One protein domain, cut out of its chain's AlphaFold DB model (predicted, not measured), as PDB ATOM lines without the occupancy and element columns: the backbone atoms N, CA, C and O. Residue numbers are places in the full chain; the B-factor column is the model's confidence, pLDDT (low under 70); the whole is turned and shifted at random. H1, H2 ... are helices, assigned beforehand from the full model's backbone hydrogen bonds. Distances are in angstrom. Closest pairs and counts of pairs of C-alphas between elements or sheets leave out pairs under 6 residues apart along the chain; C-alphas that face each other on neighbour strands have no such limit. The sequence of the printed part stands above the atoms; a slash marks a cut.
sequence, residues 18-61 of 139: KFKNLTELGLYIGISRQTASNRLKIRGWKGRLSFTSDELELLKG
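This is residues 18 to 61 of the 139 residues of an uncharacterized protein of Fructobacillus tropaeoli (UniProt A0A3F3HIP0). What does this small domain look like? Three short helices are set crosswise to one another, their centres making a triangle, in a small rounded body; H1 and H2 make the closest corner, and H3 comes back to the end of H1 and the side of H2. The stretch from residue 43 to residue 52 loops from the end of H2 round to the start of H3. What is it made of, and how large is it? The printed part has 44 residues, with three named helices in the order H1, H2, H3 along the chain and no named strand, and its class is all helix. It is compact, with a radius of gyration of the C-alphas of 8.9 A and spans of 18 by 18 by 18 A.

After the first four printed residues, how do the first two helices meet? H1, residues 22 to 29, touches H2, residues 33 to 42, with 10 pairs of C-alphas within 8 A. The closest C-alphas of the two are those of Thr 23 and Arg 33, 4.8 A apart. Their lines are about perpendicular, at 88 degrees, and their centres are 10.4 A apart. How does the last helix stand to these two? H3, residues 53 to 60, only just touches H1, with 3 pairs of C-alphas within 8 A; the closest C-alphas are those of Ile 29 and Lys 60, 5.5 A apart, and the lines are about perpendicular, at 84 degrees. H3 also only just touches H2, with 3 pairs of C-alphas within 8 A, the closest being those of Arg 39 and Leu 59, 6.8 A apart. The lines of H2 and H3 are only just about perpendicular, at 70.3 degrees. What name fits this helix packing? It is mostly crossed, the helices running athwart one another: of the 3 pairs of helices that touch, 0 are at a shallow tilt. Do the backbone N and O atoms bear the helices out? In H1, H2 and H3 every O i to N i+4 pair is within hydrogen-bond range.

Where does the first helix lie? H1 runs from Leu 22, with its C-alpha at (-50.433, 14.177, 23.496), to Ile 29, and measures 10.6 A from first to last C-alpha. Where is the longest helix by residues? H2, 10 residues, runs from Arg 33, with its C-alpha at (-48.605, 9.243, 21.507), to Ile 42, 14.6 A from first to last C-alpha. Where does the last helix end? H3 begins at Ser 53 and ends at Lys 60, with its C-alpha at (-50.915, 13.844, 9.637); its first and last C-alphas are 10.4 A apart.

How far does the printed part reach? The two C-alphas farthest apart are those of Lys 20 and Gly 61, at 21.7 A, while the first and last printed C-alphas, those of Lys 18 and Gly 61, are 19.2 A apart. Is there a cut, or a long link? The printed part has no cut from residue 18 to residue 61. The link from H1 to H2, with 3 residues, is tight, and the link from H2 to H3, with 10 residues, is short; no link between the helices is long. How confident is the model? The mean pLDDT of the printed part is 89.3, and 1 residue, Gly 61, is under 70. By helix, the mean pLDDT is 92 for H1, 91 for H2 and 86 for H3.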
ATOM      1  N   LYS A  18     -57.501  22.801  20.469       91.31
ATOM      2  CA  LYS A  18     -56.766  22.498  21.703       91.31
ATOM      3  C   LYS A  18     -56.979  21.048  22.121       91.31
ATOM      4  O   LYS A  18     -58.107  20.572  22.164       91.31
ATOM      5  N   PHE A  19     -55.893  20.391  22.503       92.56
ATOM      6  CA  PHE A  19     -55.869  19.023  23.014       92.56
ATOM      7  C   PHE A  19     -55.491  19.033  24.501       92.56
ATOM      8  O   PHE A  19     -54.647  19.814  24.933       92.56
ATOM      9  N   LYS A  20     -56.082  18.148  25.304       90.38
ATOM     10  CA  LYS A  20     -55.768  17.997  26.734       90.38
ATOM     11  C   LYS A  20     -54.392  17.380  26.942       90.38
ATOM     12  O   LYS A  20     -53.710  17.681  27.917       90.38
ATOM     13  N   ASN A  21     -53.991  16.472  26.055       93.00
ATOM     14  CA  ASN A  21     -52.712  15.782  26.133       93.00
ATOM     15  C   ASN A  21     -52.261  15.255  24.760       93.00
ATOM     16  O   ASN A  21     -53.000  15.257  23.778       93.00
ATOM     17  N   LEU A  22     -51.021  14.759  24.709       91.69
ATOM     18  CA  LEU A  22     -50.433  14.177  23.496       91.69
ATOM     19  C   LEU A  22     -51.150  12.910  23.010       91.69
ATOM     20  O   LEU A  22     -51.029  12.568  21.837       91.69
ATOM     21  N   THR A  23     -51.845  12.195  23.895       92.44
ATOM     22  CA  THR A  23     -52.609  10.999  23.526       92.44
ATOM     23  C   THR A  23     -53.827  11.389  22.699       92.44
ATOM     24  O   THR A  23     -54.056  10.796  21.655       92.44
ATOM     25  N   GLU A  24     -54.559  12.420  23.116       93.62
ATOM     26  CA  GLU A  24     -55.720  12.950  22.398       93.62
ATOM     27  C   GLU A  24     -55.324  13.531  21.039       93.62
ATOM     28  O   GLU A  24     -55.959  13.220  20.035       93.62
ATOM     29  N   LEU A  25     -54.213  14.280  20.988       92.69
ATOM     30  CA  LEU A  25     -53.619  14.714  19.724       92.69
ATOM     31  C   LEU A  25     -53.331  13.504  18.831       92.69
ATOM     32  O   LEU A  25     -53.805  13.456  17.705       92.69
ATOM     33  N   GLY A  26     -52.588  12.513  19.337       90.38
ATOM     34  CA  GLY A  26     -52.235  11.308  18.584       90.38
ATOM     35  C   GLY A  26     -53.457  10.581  18.022       90.38
ATOM     36  O   GLY A  26     -53.483  10.282  16.831       90.38
ATOM     37  N   LEU A  27     -54.494  10.379  18.838       91.81
ATOM     38  CA  LEU A  27     -55.753   9.766  18.408       91.81
ATOM     39  C   LEU A  27     -56.434  10.575  17.297       91.81
ATOM     40  O   LEU A  27     -56.867   9.993  16.307       91.81
ATOM     41  N   TYR A  28     -56.468  11.905  17.416       91.25
ATOM     42  CA  TYR A  28     -57.087  12.788  16.425       91.25
ATOM     43  C   TYR A  28     -56.407  12.727  15.046       91.25
ATOM     44  O   TYR A  28     -57.077  12.734  14.015       91.25
ATOM     45  N   ILE A  29     -55.073  12.654  15.008       89.31
ATOM     46  CA  ILE A  29     -54.303  12.528  13.756       89.31
ATOM     47  C   ILE A  29     -54.004  11.070  13.357       89.31
ATOM     48  O   ILE A  29     -53.327  10.848  12.354       89.31
ATOM     49  N   GLY A  30     -54.505  10.080  14.105       88.62
ATOM     50  CA  GLY A  30     -54.369   8.655  13.785       88.62
ATOM     51  C   GLY A  30     -52.974   8.057  14.016       88.62
ATOM     52  O   GLY A  30     -52.576   7.142  13.300       88.62
ATOM     53  N   ILE A  31     -52.202   8.560  14.986       88.94
ATOM     54  CA  ILE A  31     -50.861   8.052  15.326       88.94
ATOM     55  C   ILE A  31     -50.682   7.804  16.829       88.94
ATOM     56  O   ILE A  31     -51.397   8.343  17.671       88.94
ATOM     57  N   SER A  32     -49.666   7.015  17.198       91.56
ATOM     58  CA  SER A  32     -49.343   6.786  18.612       91.56
ATOM     59  C   SER A  32     -48.897   8.077  19.321       91.56
ATOM     60  O   SER A  32     -48.280   8.957  18.711       91.56
ATOM     61  N   ARG A  33     -49.111   8.153  20.644       92.75
ATOM     62  CA  ARG A  33     -48.605   9.243  21.507       92.75
ATOM     63  C   ARG A  33     -47.106   9.492  21.302       92.75
ATOM     64  O   ARG A  33     -46.668  10.642  21.254       92.75
ATOM     65  N   GLN A  34     -46.320   8.421  21.177       91.38
ATOM     66  CA  GLN A  34     -44.873   8.509  20.978       91.38
ATOM     67  C   GLN A  34     -44.536   9.133  19.619       91.38
ATOM     68  O   GLN A  34     -43.700  10.034  19.535       91.38
ATOM     69  N   THR A  35     -45.229   8.706  18.562       90.12
ATOM     70  CA  THR A  35     -45.074   9.261  17.213       90.12
ATOM     71  C   THR A  35     -45.457  10.741  17.181       90.12
ATOM     72  O   THR A  35     -44.717  11.540  16.608       90.12
ATOM     73  N   ALA A  36     -46.548  11.129  17.848       91.00
ATOM     74  CA  ALA A  36     -46.953  12.528  17.979       91.00
ATOM     75  C   ALA A  36     -45.876  13.363  18.685       91.00
ATOM     76  O   ALA A  36     -45.457  14.394  18.165       91.00
ATOM     77  N   SER A  37     -45.342  12.879  19.813       92.00
ATOM     78  CA  SER A  37     -44.249  13.553  20.530       92.00
ATOM     79  C   SER A  37     -43.016  13.769  19.646       92.00
ATOM     80  O   SER A  37     -42.451  14.863  19.627       92.00
ATOM     81  N   ASN A  38     -42.619  12.754  18.878       90.06
ATOM     82  CA  ASN A  38     -41.469  12.846  17.982       90.06
ATOM     83  C   ASN A  38     -41.707  13.835  16.832       90.06
ATOM     84  O   ASN A  38     -40.832  14.652  16.552       90.06
ATOM     85  N   ARG A  39     -42.895  13.824  16.211       89.56
ATOM     86  CA  ARG A  39     -43.254  14.783  15.150       89.56
ATOM     87  C   ARG A  39     -43.229  16.227  15.658       89.56
ATOM     88  O   ARG A  39     -42.708  17.101  14.970       89.56
ATOM     89  N   LEU A  40     -43.703  16.463  16.880       91.44
ATOM     90  CA  LEU A  40     -43.629  17.783  17.512       91.44
ATOM     91  C   LEU A  40     -42.187  18.221  17.783       91.44
ATOM     92  O   LEU A  40     -41.855  19.377  17.541       91.44
ATOM     93  N   LYS A  41     -41.317  17.313  18.247       89.88
ATOM     94  CA  LYS A  41     -39.896  17.625  18.478       89.88
ATOM     95  C   LYS A  41     -39.185  18.048  17.193       89.88
ATOM     96  O   LYS A  41     -38.472  19.043  17.217       89.88
ATOM     97  N   ILE A  42     -39.415  17.339  16.086       87.38
ATOM     98  CA  ILE A  42     -38.796  17.640  14.781       87.38
ATOM     99  C   ILE A  42     -39.182  19.042  14.290       87.38
ATOM    100  O   ILE A  42     -38.362  19.734  13.699       87.38
ATOM    101  N   ARG A  43     -40.415  19.483  14.569       86.38
ATOM    102  CA  ARG A  43     -40.924  20.805  14.170       86.38
ATOM    103  C   ARG A  43     -40.659  21.918  15.195       86.38
ATOM    104  O   ARG A  43     -41.118  23.036  14.998       86.38
ATOM    105  N   GLY A  44     -39.969  21.630  16.301       89.19
ATOM    106  CA  GLY A  44     -39.736  22.608  17.372       89.19
ATOM    107  C   GLY A  44     -40.972  22.934  18.225       89.19
ATOM    108  O   GLY A  44     -40.949  23.871  19.012       89.19
ATOM    109  N   TRP A  45     -42.050  22.151  18.130       91.50
ATOM    110  CA  TRP A  45     -43.324  22.362  18.840       91.50
ATOM    111  C   TRP A  45     -43.432  21.536  20.127       91.50
ATOM    112  O   TRP A  45     -44.499  21.034  20.491       91.50
ATOM    113  N   LYS A  46     -42.309  21.330  20.821       88.75
ATOM    114  CA  LYS A  46     -42.256  20.485  22.021       88.75
ATOM    115  C   LYS A  46     -43.204  21.028  23.098       88.75
ATOM    116  O   LYS A  46     -43.039  22.146  23.563       88.75
ATOM    117  N   GLY A  47     -44.166  20.208  23.521       85.19
ATOM    118  CA  GLY A  47     -45.118  20.562  24.582       85.19
ATOM    119  C   GLY A  47     -46.306  21.417  24.129       85.19
ATOM    120  O   GLY A  47     -47.180  21.695  24.943       85.19
ATOM    121  N   ARG A  48     -46.383  21.789  22.845       89.69
ATOM    122  CA  ARG A  48     -47.539  22.495  22.286       89.69
ATOM    123  C   ARG A  48     -48.726  21.537  22.150       89.69
ATOM    124  O   ARG A  48     -48.559  20.396  21.719       89.69
ATOM    125  N   LEU A  49     -49.916  22.009  22.520       90.75
ATOM    126  CA  LEU A  49     -51.174  21.254  22.457       90.75
ATOM    127  C   LEU A  49     -52.298  22.031  21.752       90.75
ATOM    128  O   LEU A  49     -53.460  21.655  21.851       90.75
ATOM    129  N   SER A  50     -51.969  23.116  21.055       91.12
ATOM    130  CA  SER A  50     -52.917  23.931  20.295       91.12
ATOM    131  C   SER A  50     -52.414  24.107  18.872       91.12
ATOM    132  O   SER A  50     -51.281  24.554  18.680       91.12
ATOM    133  N   PHE A  51     -53.238  23.741  17.895       91.44
ATOM    134  CA  PHE A  51     -52.838  23.707  16.492       91.44
ATOM    135  C   PHE A  51     -53.947  24.220  15.580       91.44
ATOM    136  O   PHE A  51     -55.128  23.979  15.840       91.44
ATOM    137  N   THR A  52     -53.565  24.876  14.491       90.50
ATOM    138  CA  THR A  52     -54.487  25.175  13.391       90.50
ATOM    139  C   THR A  52     -54.765  23.914  12.566       90.50
ATOM    140  O   THR A  52     -54.042  22.917  12.658       90.50
ATOM    141  N   SER A  53     -55.807  23.944  11.731       86.44
ATOM    142  CA  SER A  53     -56.102  22.835  10.808       86.44
ATOM    143  C   SER A  53     -54.902  22.509   9.909       86.44
ATOM    144  O   SER A  53     -54.516  21.347   9.793       86.44
ATOM    145  N   ASP A  54     -54.251  23.538   9.364       86.75
ATOM    146  CA  ASP A  54     -53.084  23.396   8.489       86.75
ATOM    147  C   ASP A  54     -51.902  22.741   9.229       86.75
ATOM    148  O   ASP A  54     -51.243  21.833   8.719       86.75
ATOM    149  N   GLU A  55     -51.655  23.144  10.482       87.81
ATOM    150  CA  GLU A  55     -50.624  22.530  11.327       87.81
ATOM    151  C   GLU A  55     -50.928  21.054  11.629       87.81
ATOM    152  O   GLU A  55     -50.008  20.234  11.723       87.81
ATOM    153  N   LEU A  56     -52.206  20.686  11.747       88.94
ATOM    154  CA  LEU A  56     -52.625  19.300  11.955       88.94
ATOM    155  C   LEU A  56     -52.471  18.454  10.693       88.94
ATOM    156  O   LEU A  56     -52.058  17.300  10.797       88.94
ATOM    157  N   GLU A  57     -52.726  19.000   9.505       86.12
ATOM    158  CA  GLU A  57     -52.439  18.311   8.239       86.12
ATOM    159  C   GLU A  57     -50.943  18.027   8.079       86.12
ATOM    160  O   GLU A  57     -50.540  16.905   7.752       86.12
ATOM    161  N   LEU A  58     -50.101  18.996   8.442       85.75
ATOM    162  CA  LEU A  58     -48.650  18.827   8.495       85.75
ATOM    163  C   LEU A  58     -48.216  17.725   9.474       85.75
ATOM    164  O   LEU A  58     -47.190  17.068   9.257       85.75
ATOM    165  N   LEU A  59     -48.970  17.517  10.556       85.50
ATOM    166  CA  LEU A  59     -48.731  16.442  11.516       85.50
ATOM    167  C   LEU A  59     -49.320  15.102  11.081       85.50
ATOM    168  O   LEU A  59     -48.784  14.087  11.518       85.50
ATOM    169  N   LYS A  60     -50.362  15.070  10.243       83.81
ATOM    170  CA  LYS A  60     -50.915  13.844   9.637       83.81
ATOM    171  C   LYS A  60     -49.986  13.269   8.574       83.81
ATOM    172  O   LYS A  60     -49.918  12.048   8.443       83.81
ATOM    173  N   GLY A  61     -49.232  14.133   7.885       69.19
ATOM    174  CA  GLY A  61     -48.253  13.766   6.864       69.19
ATOM    175  C   GLY A  61     -47.454  12.519   7.244       69.19
ATOM    176  O   GLY A  61     -46.815  12.454   8.299       69.19
TER     177      GLY A  61